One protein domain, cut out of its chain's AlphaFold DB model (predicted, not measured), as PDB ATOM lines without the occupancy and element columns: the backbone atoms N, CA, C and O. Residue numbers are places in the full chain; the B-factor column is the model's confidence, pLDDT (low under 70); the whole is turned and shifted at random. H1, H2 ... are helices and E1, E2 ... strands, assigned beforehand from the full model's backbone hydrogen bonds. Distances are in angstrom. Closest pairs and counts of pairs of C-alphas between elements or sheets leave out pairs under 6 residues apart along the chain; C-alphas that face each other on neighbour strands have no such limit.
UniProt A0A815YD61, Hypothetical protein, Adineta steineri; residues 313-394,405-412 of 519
ATOM      1  N   ARG A 313     -28.997  10.883 -41.644       43.91
ATOM      2  CA  ARG A 313     -29.600  12.195 -41.898       43.91
ATOM      3  C   ARG A 313     -30.906  11.985 -42.653       43.91
ATOM      4  O   ARG A 313     -30.958  12.072 -43.873       43.91
ATOM      5  N   LEU A 314     -31.966  11.724 -41.899       53.12
ATOM      6  CA  LEU A 314     -33.326  11.676 -42.411       53.12
ATOM      7  C   LEU A 314     -33.692  13.051 -42.967       53.12
ATOM      8  O   LEU A 314     -34.070  13.959 -42.226       53.12
ATOM      9  N   ASN A 315     -33.566  13.218 -44.280       56.09
ATOM     10  CA  ASN A 315     -34.203  14.335 -44.948       56.09
ATOM     11  C   ASN A 315     -35.724  14.107 -44.854       56.09
ATOM     12  O   ASN A 315     -36.203  13.046 -45.253       56.09
ATOM     13  N   ARG A 316     -36.492  15.084 -44.342       60.47
ATOM     14  CA  ARG A 316     -37.971  15.030 -44.290       60.47
ATOM     15  C   ARG A 316     -38.586  14.763 -45.671       60.47
ATOM     16  O   ARG A 316     -39.717  14.295 -45.764       60.47
ATOM     17  N   ASP A 317     -37.844  15.040 -46.740       61.62
ATOM     18  CA  ASP A 317     -38.229  14.727 -48.118       61.62
ATOM     19  C   ASP A 317     -38.325  13.230 -48.419       61.62
ATOM     20  O   ASP A 317     -39.045  12.852 -49.335       61.62
ATOM     21  N   GLN A 318     -37.639  12.388 -47.644       58.84
ATOM     22  CA  GLN A 318     -37.629  10.932 -47.806       58.84
ATOM     23  C   GLN A 318     -38.697  10.223 -46.963       58.84
ATOM     24  O   GLN A 318     -38.814   9.005 -47.033       58.84
ATOM     25  N   TRP A 319     -39.451  10.941 -46.126       66.44
ATOM     26  CA  TRP A 319     -40.501  10.327 -45.310       66.44
ATOM     27  C   TRP A 319     -41.707   9.978 -46.176       66.44
ATOM     28  O   TRP A 319     -42.013  10.696 -47.132       66.44
ATOM     29  N   ILE A 320     -42.426   8.914 -45.813       68.06
ATOM     30  CA  ILE A 320     -43.732   8.649 -46.413       68.06
ATOM     31  C   ILE A 320     -44.662   9.742 -45.903       68.06
ATOM     32  O   ILE A 320     -44.987   9.803 -44.716       68.06
ATOM     33  N   LYS A 321     -45.021  10.657 -46.800       77.81
ATOM     34  CA  LYS A 321     -45.900  11.782 -46.512       77.81
ATOM     35  C   LYS A 321     -47.326  11.355 -46.809       77.81
ATOM     36  O   LYS A 321     -47.630  10.978 -47.936       77.81
ATOM     37  N   GLN A 322     -48.189  11.453 -45.810       77.69
ATOM     38  CA  GLN A 322     -49.606  11.180 -45.952       77.69
ATOM     39  C   GLN A 322     -50.406  12.420 -45.578       77.69
ATOM     40  O   GLN A 322     -50.197  13.026 -44.525       77.69
ATOM     41  N   GLU A 323     -51.304  12.824 -46.470       81.25
ATOM     42  CA  GLU A 323     -52.240  13.906 -46.198       81.25
ATOM     43  C   GLU A 323     -53.485  13.326 -45.526       81.25
ATOM     44  O   GLU A 323     -54.036  12.322 -45.966       81.25
ATOM     45  N   ILE A 324     -53.895  13.950 -44.428       83.25
ATOM     46  CA  ILE A 324     -54.999  13.509 -43.591       83.25
ATOM     47  C   ILE A 324     -55.928  14.693 -43.347       83.25
ATOM     48  O   ILE A 324     -55.491  15.785 -42.966       83.25
ATOM     49  N   GLU A 325     -57.228  14.475 -43.519       82.38
ATOM     50  CA  GLU A 325     -58.244  15.444 -43.127       82.38
ATOM     51  C   GLU A 325     -58.591  15.305 -41.639       82.38
ATOM     52  O   GLU A 325     -59.182  14.327 -41.191       82.38
ATOM     53  N   PHE A 326     -58.247  16.326 -40.857       82.12
ATOM     54  CA  PHE A 326     -58.575  16.429 -39.441       82.12
ATOM     55  C   PHE A 326     -59.778  17.347 -39.229       82.12
ATOM     56  O   PHE A 326     -59.793  18.499 -39.669       82.12
ATOM     57  N   ILE A 327     -60.783  16.866 -38.498       81.94
ATOM     58  CA  ILE A 327     -61.962  17.657 -38.116       81.94
ATOM     59  C   ILE A 327     -61.920  17.863 -36.594       81.94
ATOM     60  O   ILE A 327     -62.180  16.899 -35.875       81.94
ATOM     61  N   PRO A 328     -61.659  19.084 -36.081       77.06
ATOM     62  CA  PRO A 328     -61.425  19.338 -34.649       77.06
ATOM     63  C   PRO A 328     -62.537  18.898 -33.691       77.06
ATOM     64  O   PRO A 328     -62.273  18.645 -32.522       77.06
ATOM     65  N   ASN A 329     -63.781  18.836 -34.172       73.81
ATOM     66  CA  ASN A 329     -64.941  18.459 -33.359       73.81
ATOM     67  C   ASN A 329     -65.247  16.953 -33.398       73.81
ATOM     68  O   ASN A 329     -66.102  16.495 -32.648       73.81
ATOM     69  N   VAL A 330     -64.585  16.206 -34.286       75.94
ATOM     70  CA  VAL A 330     -64.816  14.769 -34.516       75.94
ATOM     71  C   VAL A 330     -63.583  13.955 -34.133       75.94
ATOM     72  O   VAL A 330     -63.717  12.881 -33.567       75.94
ATOM     73  N   HIS A 331     -62.389  14.485 -34.403       80.00
ATOM     74  CA  HIS A 331     -61.117  13.809 -34.192       80.00
ATOM     75  C   HIS A 331     -60.446  14.312 -32.920       80.00
ATOM     76  O   HIS A 331     -60.251  15.514 -32.719       80.00
ATOM     77  N   LYS A 332     -60.021  13.376 -32.083       80.19
ATOM     78  CA  LYS A 332     -59.164  13.616 -30.935       80.19
ATOM     79  C   LYS A 332     -57.728  13.314 -31.345       80.19
ATOM     80  O   LYS A 332     -57.417  12.192 -31.724       80.19
ATOM     81  N   ILE A 333     -56.862  14.323 -31.262       82.88
ATOM     82  CA  ILE A 333     -55.431  14.187 -31.547       82.88
ATOM     83  C   ILE A 333     -54.610  14.524 -30.303       82.88
ATOM     84  O   ILE A 333     -54.821  15.566 -29.677       82.88
ATOM     85  N   ARG A 334     -53.674  13.647 -29.930       76.31
ATOM     86  CA  ARG A 334     -52.652  13.937 -28.915       76.31
ATOM     87  C   ARG A 334     -51.299  14.099 -29.580       76.31
ATOM     88  O   ARG A 334     -50.871  13.241 -30.346       76.31
ATOM     89  N   LEU A 335     -50.646  15.216 -29.278       78.62
ATOM     90  CA  LEU A 335     -49.382  15.619 -29.879       78.62
ATOM     91  C   LEU A 335     -48.317  15.828 -28.815       78.62
ATOM     92  O   LEU A 335     -48.613  16.356 -27.739       78.62
ATOM     93  N   LYS A 336     -47.065  15.508 -29.147       68.00
ATOM     94  CA  LYS A 336     -45.947  15.700 -28.229       68.00
ATOM     95  C   LYS A 336     -44.636  16.043 -28.926       68.00
ATOM     96  O   LYS A 336     -44.277  15.426 -29.919       68.00
ATOM     97  N   GLU A 337     -43.876  16.981 -28.362       64.69
ATOM     98  CA  GLU A 337     -42.517  17.281 -28.836       64.69
ATOM     99  C   GLU A 337     -41.524  16.220 -28.377       64.69
ATOM    100  O   GLU A 337     -41.394  15.932 -27.180       64.69
ATOM    101  N   VAL A 338     -40.792  15.664 -29.328       52.69
ATOM    102  CA  VAL A 338     -39.819  14.603 -29.101       52.69
ATOM    103  C   VAL A 338     -38.495  14.983 -29.749       52.69
ATOM    104  O   VAL A 338     -38.458  15.533 -30.845       52.69
ATOM    105  N   LEU A 339     -37.394  14.715 -29.049       48.53
ATOM    106  CA  LEU A 339     -36.064  14.825 -29.638       48.53
ATOM    107  C   LEU A 339     -35.815  13.547 -30.439       48.53
ATOM    108  O   LEU A 339     -35.713  12.470 -29.854       48.53
ATOM    109  N   TYR A 340     -35.753  13.673 -31.755       52.28
ATOM    110  CA  TYR A 340     -35.566  12.572 -32.682       52.28
ATOM    111  C   TYR A 340     -34.218  12.723 -33.400       52.28
ATOM    112  O   TYR A 340     -34.012  13.667 -34.166       52.28
ATOM    113  N   MET A 341     -33.289  11.803 -33.107       51.88
ATOM    114  CA  MET A 341     -31.854  11.858 -33.437       51.88
ATOM    115  C   MET A 341     -31.165  13.134 -32.920       51.88
ATOM    116  O   MET A 341     -30.556  13.091 -31.859       51.88
ATOM    117  N   ASP A 342     -31.336  14.265 -33.611       49.53
ATOM    118  CA  ASP A 342     -30.755  15.576 -33.277       49.53
ATOM    119  C   ASP A 342     -31.741  16.753 -33.483       49.53
ATOM    120  O   ASP A 342     -31.379  17.919 -33.299       49.53
ATOM    121  N   HIS A 343     -32.997  16.477 -33.858       54.38
ATOM    122  CA  HIS A 343     -34.015  17.490 -34.154       54.38
ATOM    123  C   HIS A 343     -35.224  17.364 -33.222       54.38
ATOM    124  O   HIS A 343     -35.555  16.278 -32.755       54.38
ATOM    125  N   ILE A 344     -35.879  18.489 -32.922       58.72
ATOM    126  CA  ILE A 344     -37.163  18.485 -32.213       58.72
ATOM    127  C   ILE A 344     -38.253  18.268 -33.260       58.72
ATOM    128  O   ILE A 344     -38.398  19.077 -34.175       58.72
ATOM    129  N   GLU A 345     -39.001  17.184 -33.109       71.88
ATOM    130  CA  GLU A 345     -40.099  16.789 -33.985       71.88
ATOM    131  C   GLU A 345     -41.400  16.654 -33.182       71.88
ATOM    132  O   GLU A 345     -41.379  16.512 -31.957       71.88
ATOM    133  N   ILE A 346     -42.548  16.720 -33.857       75.94
ATOM    134  CA  ILE A 346     -43.865  16.632 -33.212       75.94
ATOM    135  C   ILE A 346     -44.465  15.267 -33.515       75.94
ATOM    136  O   ILE A 346     -44.860  15.000 -34.642       75.94
ATOM    137  N   LEU A 347     -44.540  14.410 -32.506       73.31
ATOM    138  CA  LEU A 347     -45.133  13.083 -32.591       73.31
ATOM    139  C   LEU A 347     -46.653  13.149 -32.391       73.31
ATOM    140  O   LEU A 347     -47.126  13.849 -31.493       73.31
ATOM    141  N   ILE A 348     -47.395  12.376 -33.181       78.69
ATOM    142  CA  ILE A 348     -48.807  12.050 -32.975       78.69
ATOM    143  C   ILE A 348     -48.876  10.765 -32.149       78.69
ATOM    144  O   ILE A 348     -48.442   9.710 -32.596       78.69
ATOM    145  N   GLU A 349     -49.396  10.859 -30.929       69.38
ATOM    146  CA  GLU A 349     -49.516   9.713 -30.021       69.38
ATOM    147  C   GLU A 349     -50.856   8.996 -30.113       69.38
ATOM    148  O   GLU A 349     -50.952   7.806 -29.840       69.38
ATOM    149  N   GLU A 350     -51.908   9.745 -30.416       77.75
ATOM    150  CA  GLU A 350     -53.277   9.246 -30.451       77.75
ATOM    151  C   GLU A 350     -54.007  10.034 -31.534       77.75
ATOM    152  O   GLU A 350     -53.909  11.266 -31.566       77.75
ATOM    153  N   LEU A 351     -54.718   9.332 -32.413       81.88
ATOM    154  CA  LEU A 351     -55.613   9.903 -33.413       81.88
ATOM    155  C   LEU A 351     -56.860   9.017 -33.503       81.88
ATOM    156  O   LEU A 351     -56.775   7.890 -33.982       81.88
ATOM    157  N   ASP A 352     -57.994   9.522 -33.021       77.25
ATOM    158  CA  ASP A 352     -59.249   8.763 -32.930       77.25
ATOM    159  C   ASP A 352     -60.466   9.644 -33.285       77.25
ATOM    160  O   ASP A 352     -60.598  10.730 -32.708       77.25
ATOM    161  N   PRO A 353     -61.358   9.237 -34.212       75.81
ATOM    162  CA  PRO A 353     -61.227   8.085 -35.111       75.81
ATOM    163  C   PRO A 353     -60.126   8.294 -36.155       75.81
ATOM    164  O   PRO A 353     -59.756   9.422 -36.469       75.81
ATOM    165  N   ILE A 354     -59.592   7.207 -36.709       76.75
ATOM    166  CA  ILE A 354     -58.625   7.289 -37.811       76.75
ATOM    167  C   ILE A 354     -59.378   7.680 -39.096       76.75
ATOM    168  O   ILE A 354     -60.381   7.038 -39.414       76.75
ATOM    169  N   PRO A 355     -58.927   8.703 -39.842       77.12
ATOM    170  CA  PRO A 355     -59.603   9.139 -41.064       77.12
ATOM    171  C   PRO A 355     -59.651   8.045 -42.133       77.12
ATOM    172  O   PRO A 355     -58.681   7.324 -42.353       77.12
ATOM    173  N   ASN A 356     -60.782   7.946 -42.833       63.72
ATOM    174  CA  ASN A 356     -61.057   6.872 -43.797       63.72
ATOM    175  C   ASN A 356     -60.264   6.986 -45.118       63.72
ATOM    176  O   ASN A 356     -60.345   6.089 -45.949       63.72
ATOM    177  N   GLU A 357     -59.527   8.078 -45.330       67.44
ATOM    178  CA  GLU A 357     -58.828   8.411 -46.587       67.44
ATOM    179  C   GLU A 357     -57.371   7.904 -46.621       67.44
ATOM    180  O   GLU A 357     -56.558   8.352 -47.426       67.44
ATOM    181  N   ILE A 358     -57.020   6.970 -45.733       72.38
ATOM    182  CA  ILE A 358     -55.665   6.426 -45.598       72.38
ATOM    183  C   ILE A 358     -55.512   5.191 -46.496       72.38
ATOM    184  O   ILE A 358     -56.196   4.191 -46.288       72.38
ATOM    185  N   GLU A 359     -54.596   5.257 -47.470       65.06
ATOM    186  CA  GLU A 359     -54.357   4.192 -48.462       65.06
ATOM    187  C   GLU A 359     -53.989   2.835 -47.827       65.06
ATOM    188  O   GLU A 359     -54.493   1.806 -48.272       65.06
ATOM    189  N   ASP A 360     -53.182   2.827 -46.756       72.94
ATOM    190  CA  ASP A 360     -52.861   1.629 -45.960       72.94
ATOM    191  C   ASP A 360     -53.218   1.830 -44.477       72.94
ATOM    192  O   ASP A 360     -52.405   2.230 -43.639       72.94
ATOM    193  N   LEU A 361     -54.487   1.569 -44.154       73.81
ATOM    194  CA  LEU A 361     -55.033   1.744 -42.807       73.81
ATOM    195  C   LEU A 361     -54.336   0.863 -41.756       73.81
ATOM    196  O   LEU A 361     -54.242   1.263 -40.595       73.81
ATOM    197  N   ASN A 362     -53.868  -0.328 -42.137       69.00
ATOM    198  CA  ASN A 362     -53.247  -1.266 -41.202       69.00
ATOM    199  C   ASN A 362     -51.818  -0.836 -40.871       69.00
ATOM    200  O   ASN A 362     -51.478  -0.758 -39.690       69.00
ATOM    201  N   ALA A 363     -51.022  -0.466 -41.879       65.81
ATOM    202  CA  ALA A 363     -49.686   0.082 -41.652       65.81
ATOM    203  C   ALA A 363     -49.739   1.395 -40.861       65.81
ATOM    204  O   ALA A 363     -48.915   1.623 -39.977       65.81
ATOM    205  N   PHE A 364     -50.743   2.240 -41.114       68.94
ATOM    206  CA  PHE A 364     -50.945   3.472 -40.356       68.94
ATOM    207  C   PHE A 364     -51.300   3.211 -38.886       68.94
ATOM    208  O   PHE A 364     -50.736   3.842 -37.996       68.94
ATOM    209  N   LYS A 365     -52.211   2.267 -38.610       70.44
ATOM    210  CA  LYS A 365     -52.554   1.858 -37.236       70.44
ATOM    211  C   LYS A 365     -51.336   1.332 -36.491       70.44
ATOM    212  O   LYS A 365     -51.069   1.780 -35.382       70.44
ATOM    213  N   GLN A 366     -50.572   0.458 -37.135       65.00
ATOM    214  CA  GLN A 366     -49.348  -0.093 -36.570       65.00
ATOM    215  C   GLN A 366     -48.302   1.003 -36.313       65.00
ATOM    216  O   GLN A 366     -47.729   1.066 -35.232       65.00
ATOM    217  N   ALA A 367     -48.107   1.937 -37.248       61.88
ATOM    218  CA  ALA A 367     -47.197   3.067 -37.058       61.88
ATOM    219  C   ALA A 367     -47.643   4.013 -35.927       61.88
ATOM    220  O   ALA A 367     -46.795   4.618 -35.264       61.88
ATOM    221  N   LEU A 368     -48.954   4.156 -35.702       68.25
ATOM    222  CA  LEU A 368     -49.513   4.936 -34.598       68.25
ATOM    223  C   LEU A 368     -49.283   4.233 -33.251       68.25
ATOM    224  O   LEU A 368     -48.851   4.884 -32.300       68.25
ATOM    225  N   GLU A 369     -49.499   2.916 -33.184       64.69
ATOM    226  CA  GLU A 369     -49.212   2.081 -32.005       64.69
ATOM    227  C   GLU A 369     -47.716   2.078 -31.658       64.69
ATOM    228  O   GLU A 369     -47.342   2.275 -30.500       64.69
ATOM    229  N   ASP A 370     -46.857   1.974 -32.674       56.62
ATOM    230  CA  ASP A 370     -45.399   2.010 -32.537       56.62
ATOM    231  C   ASP A 370     -44.846   3.429 -32.271       56.62
ATOM    232  O   ASP A 370     -43.638   3.605 -32.102       56.62
ATOM    233  N   LYS A 371     -45.711   4.454 -32.197       65.00
ATOM    234  CA  LYS A 371     -45.351   5.864 -31.956       65.00
ATOM    235  C   LYS A 371     -44.368   6.433 -32.985       65.00
ATOM    236  O   LYS A 371     -43.397   7.106 -32.629       65.00
ATOM    237  N   ASN A 372     -44.664   6.227 -34.267       62.88
ATOM    238  CA  ASN A 372     -43.819   6.639 -35.394       62.88
ATOM    239  C   ASN A 372     -44.460   7.649 -36.342       62.88
ATOM    240  O   ASN A 372     -43.929   7.894 -37.419       62.88
ATOM    241  N   ILE A 373     -45.591   8.252 -35.991       75.44
ATOM    242  CA  ILE A 373     -46.256   9.203 -36.884       75.44
ATOM    243  C   ILE A 373     -45.919  10.620 -36.457       75.44
ATOM    244  O   ILE A 373     -46.285  11.054 -35.370       75.44
ATOM    245  N   PHE A 374     -45.248  11.369 -37.324       79.25
ATOM    246  CA  PHE A 374     -44.830  12.732 -37.032       79.25
ATOM    247  C   PHE A 374     -45.653  13.738 -37.818       79.25
ATOM    248  O   PHE A 374     -45.990  13.546 -38.981       79.25
ATOM    249  N   LEU A 375     -45.961  14.857 -37.186       82.12
ATOM    250  CA  LEU A 375     -46.663  15.962 -37.797       82.12
ATOM    251  C   LEU A 375     -45.671  16.869 -38.530       82.12
ATOM    252  O   LEU A 375     -44.824  17.502 -37.901       82.12
ATOM    253  N   LEU A 376     -45.813  16.973 -39.851       79.88
ATOM    254  CA  LEU A 376     -44.938  17.793 -40.689       79.88
ATOM    255  C   LEU A 376     -45.534  19.175 -40.961       79.88
ATOM    256  O   LEU A 376     -44.847  20.192 -40.814       79.88
ATOM    257  N   GLN A 377     -46.803  19.218 -41.377       83.69
ATOM    258  CA  GLN A 377     -47.471  20.460 -41.768       83.69
ATOM    259  C   GLN A 377     -48.945  20.485 -41.361       83.69
ATOM    260  O   GLN A 377     -49.621  19.458 -41.347       83.69
ATOM    261  N   ILE A 378     -49.470  21.684 -41.105       83.88
ATOM    262  CA  ILE A 378     -50.914  21.952 -41.045       83.88
ATOM    263  C   ILE A 378     -51.217  23.065 -42.044       83.88
ATOM    264  O   ILE A 378     -50.573  24.109 -42.002       83.88
ATOM    265  N   GLN A 379     -52.203  22.868 -42.926       77.88
ATOM    266  CA  GLN A 379     -52.630  23.876 -43.912       77.88
ATOM    267  C   GLN A 379     -51.451  24.479 -44.708       77.88
ATOM    268  O   GLN A 379     -51.370  25.694 -44.886       77.88
ATOM    269  N   ASN A 380     -50.527  23.625 -45.164       75.75
ATOM    270  CA  ASN A 380     -49.310  23.988 -45.909       75.75
ATOM    271  C   ASN A 380     -48.301  24.859 -45.134       75.75
ATOM    272  O   ASN A 380     -47.422  25.470 -45.739       75.75
ATOM    273  N   GLN A 381     -48.404  24.924 -43.803       78.12
ATOM    274  CA  GLN A 381     -47.406  25.553 -42.940       78.12
ATOM    275  C   GLN A 381     -46.578  24.488 -42.226       78.12
ATOM    276  O   GLN A 381     -47.135  23.603 -41.575       78.12
ATOM    277  N   GLU A 382     -45.252  24.591 -42.328       76.88
ATOM    278  CA  GLU A 382     -44.335  23.759 -41.550       76.88
ATOM    279  C   GLU A 382     -44.415  24.085 -40.068       76.88
ATOM    280  O   GLU A 382     -44.414  25.251 -39.665       76.88
ATOM    281  N   ILE A 383     -44.410  23.038 -39.254       74.38
ATOM    282  CA  ILE A 383     -44.533  23.175 -37.812       74.38
ATOM    283  C   ILE A 383     -43.235  22.749 -37.148       74.38
ATOM    284  O   ILE A 383     -42.666  21.704 -37.459       74.38
ATOM    285  N   LYS A 384     -42.754  23.597 -36.237       67.00
ATOM    286  CA  LYS A 384     -41.504  23.376 -35.494       67.00
ATOM    287  C   LYS A 384     -41.700  23.340 -33.980       67.00
ATOM    288  O   LYS A 384     -40.791  22.929 -33.271       67.00
ATOM    289  N   GLN A 385     -42.851  23.801 -33.488       73.94
ATOM    290  CA  GLN A 385     -43.154  23.920 -32.061       73.94
ATOM    291  C   GLN A 385     -44.613  23.556 -31.784       73.94
ATOM    292  O   GLN A 385     -45.514  23.978 -32.510       73.94
ATOM    293  N   LEU A 386     -44.853  22.842 -30.689       70.81
ATOM    294  CA  LEU A 386     -46.160  22.355 -30.246       70.81
ATOM    295  C   LEU A 386     -47.133  23.481 -29.881       70.81
ATOM    296  O   LEU A 386     -48.341  23.347 -30.075       70.81
ATOM    297  N   GLU A 387     -46.625  24.611 -29.385       72.31
ATOM    298  CA  GLU A 387     -47.449  25.789 -29.081       72.31
ATOM    299  C   GLU A 387     -48.132  26.344 -30.339       72.31
ATOM    300  O   GLU A 387     -49.318  26.679 -30.304       72.31
ATOM    301  N   GLN A 388     -47.418  26.368 -31.470       72.50
ATOM    302  CA  GLN A 388     -47.954  26.802 -32.762       72.50
ATOM    303  C   GLN A 388     -49.017  25.821 -33.268       72.50
ATOM    304  O   GLN A 388     -50.086  26.232 -33.718       72.50
ATOM    305  N   THR A 389     -48.773  24.522 -33.106       73.56
ATOM    306  CA  THR A 389     -49.704  23.457 -33.492       73.56
ATOM    307  C   THR A 389     -51.031  23.541 -32.755       73.56
ATOM    308  O   THR A 389     -52.097  23.505 -33.368       73.56
ATOM    309  N   ASN A 390     -50.974  23.717 -31.434       74.44
ATOM    310  CA  ASN A 390     -52.162  23.811 -30.594       74.44
ATOM    311  C   ASN A 390     -53.004  25.054 -30.919       74.44
ATOM    312  O   ASN A 390     -54.215  25.042 -30.719       74.44
ATOM    313  N   LEU A 391     -52.397  26.129 -31.429       74.88
ATOM    314  CA  LEU A 391     -53.123  27.312 -31.901       74.88
ATOM    315  C   LEU A 391     -53.806  27.086 -33.255       74.88
ATOM    316  O   LEU A 391     -54.892  27.622 -33.478       74.88
ATOM    317  N   LEU A 392     -53.192  26.301 -34.145       73.38
ATOM    318  CA  LEU A 392     -53.724  25.998 -35.478       73.38
ATOM    319  C   LEU A 392     -54.835  24.940 -35.453       73.38
ATOM    320  O   LEU A 392     -55.753  25.007 -36.268       73.38
ATOM    321  N   LEU A 393     -54.780  24.006 -34.500       73.25
ATOM    322  CA  LEU A 393     -55.798  22.967 -34.307       73.25
ATOM    323  C   LEU A 393     -56.996  23.430 -33.465       73.25
ATOM    324  O   LEU A 393     -58.043  22.785 -33.485       73.25
ATOM    325  N   LYS A 394     -56.876  24.549 -32.732       71.31
ATOM    326  CA  LYS A 394     -57.985  25.092 -31.936       71.31
ATOM    327  C   LYS A 394     -59.121  25.596 -32.837       71.31
ATOM    328  O   LYS A 394     -58.867  26.352 -33.780       71.31
ATOM    329  N   ILE A 405     -59.440  20.406 -41.662       82.06
ATOM    330  CA  ILE A 405     -58.060  20.878 -41.596       82.06
ATOM    331  C   ILE A 405     -57.191  19.825 -42.274       82.06
ATOM    332  O   ILE A 405     -57.122  18.695 -41.812       82.06
ATOM    333  N   LYS A 406     -56.503  20.208 -43.349       82.19
ATOM    334  CA  LYS A 406     -55.509  19.352 -44.000       82.19
ATOM    335  C   LYS A 406     -54.243  19.299 -43.153       82.19
ATOM    336  O   LYS A 406     -53.659  20.346 -42.847       82.19
ATOM    337  N   ILE A 407     -53.854  18.094 -42.771       86.06
ATOM    338  CA  ILE A 407     -52.652  17.799 -42.007       86.06
ATOM    339  C   ILE A 407     -51.753  16.909 -42.856       86.06
ATOM    340  O   ILE A 407     -52.203  15.898 -43.377       86.06
ATOM    341  N   LEU A 408     -50.479  17.269 -42.968       82.69
ATOM    342  CA  LEU A 408     -49.469  16.401 -43.554       82.69
ATOM    343  C   LEU A 408     -48.728  15.698 -42.425       82.69
ATOM    344  O   LEU A 408     -48.042  16.348 -41.625       82.69
ATOM    345  N   VAL A 409     -48.858  14.381 -42.374       83.25
ATOM    346  CA  VAL A 409     -48.077  13.540 -41.474       83.25
ATOM    347  C   VAL A 409     -46.964  12.868 -42.254       83.25
ATOM    348  O   VAL A 409     -47.089  12.584 -43.442       83.25
ATOM    349  N   GLY A 410     -45.845  12.662 -41.588       75.50
ATOM    350  CA  GLY A 410     -44.722  11.924 -42.110       75.50
ATOM    351  C   GLY A 410     -44.477  10.708 -41.243       75.50
ATOM    352  O   GLY A 410     -44.334  10.822 -40.026       75.50
ATOM    353  N   ILE A 411     -44.425   9.555 -41.889       67.06
ATOM    354  CA  ILE A 411     -44.007   8.310 -41.271       67.06
ATOM    355  C   ILE A 411     -42.560   8.095 -41.730       67.06
ATOM    356  O   ILE A 411     -42.309   7.973 -42.937       67.06
ATOM    357  N   PRO A 412     -41.572   8.135 -40.819       56.47
ATOM    358  CA  PRO A 412     -40.208   7.813 -41.168       56.47
ATOM    359  C   PRO A 412     -40.185   6.339 -41.574       56.47
ATOM    360  O   PRO A 412     -40.829   5.506 -40.947       56.47
TER     361      PRO A 412
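This is residues 313 to 394 and 405 to 412 of the 519 residues of the protein "Hypothetical protein" of Adineta steineri (UniProt A0A815YD61). What is the main shape? One strongly twisted sheet of five strands runs through the middle, with a short helix on each of its opposite faces, H1 on one and H2 on the other. E4 is the middle strand, with the hairpin E2 and E3 on one side and the pair E5 and E1 on the other. What is printed? There are 90 residues with two named helices and five named strands, along the chain E1 E2 E3 H1 E4 H2 E5, in the mixed class; the antiparallel sheet has the order E1 E5 E4 E3 E2. How tight is the whole? It is compact, with a radius of gyration of the C-alphas of 12.2 A and spans of 34, 29 and 21 A.

Where are the strands? E1 is residues 320 to 326, 18.2 A long, and begins with C-alpha 320 at (-43.732, 8.649, -46.413). E2 is residues 332 to 340, 23.7 A, and E3 is residues 343 to 352, 26.7 A. E4 is residues 373 to 378, 14.2 A, and E5 is residues 405 to 411, 18.9 A, ending with C-alpha 411 at (-44.007, 8.310, -41.271). Where are the helices? H1 is residues 361 to 369, 12.3 A, and H2 is residues 386 to 393, 10.5 A.

How are the strands paired? E4 is staggered, pairing with E3 over residues 373 to 374, where N 348 and O 373 are 2.8 A apart, and with E5 over residues 374 to 378, where N 410 and O 374 are 2.8 A apart. E5 and E1 are antiparallel at 152 degrees, with N 324 and O 407 at 2.8 A. E2 and E3 form a hairpin at 156 degrees, with N 338 and O 345 at 2.8 A, and E2 bends by 51 degrees at residue 337. How do the helices stand? H1 is on the sheet at a height of 8.2 A and H2 at 8.4 A, each over none of the strands, but only just, with 2 C-alphas of H1 falling on E3 and 2 of H2 on each of E3 and E4. The closest C-alphas of H1 and E3 are those of Leu 368 and Glu 349, 6.6 A apart, and those of H2 and E2 are of Leu 386 and Glu 337, 6.4 A apart. In both helices every O i to N i+4 pair is within hydrogen-bond range.

How large is it? The two C-alphas farthest apart, those of Arg 313 and Asn 329, are 36.9 A apart. Is the chain whole? Residues 395 to 404 are not printed, and C-alphas 394 and 405 are 10.5 A apart across the cut; of the links that are printed whole, none is long. Where is confidence low? The mean pLDDT of the printed part is 71.2, and 34 residues are under 70, among them 313 to 320, 336 to 344 and 366 to 372.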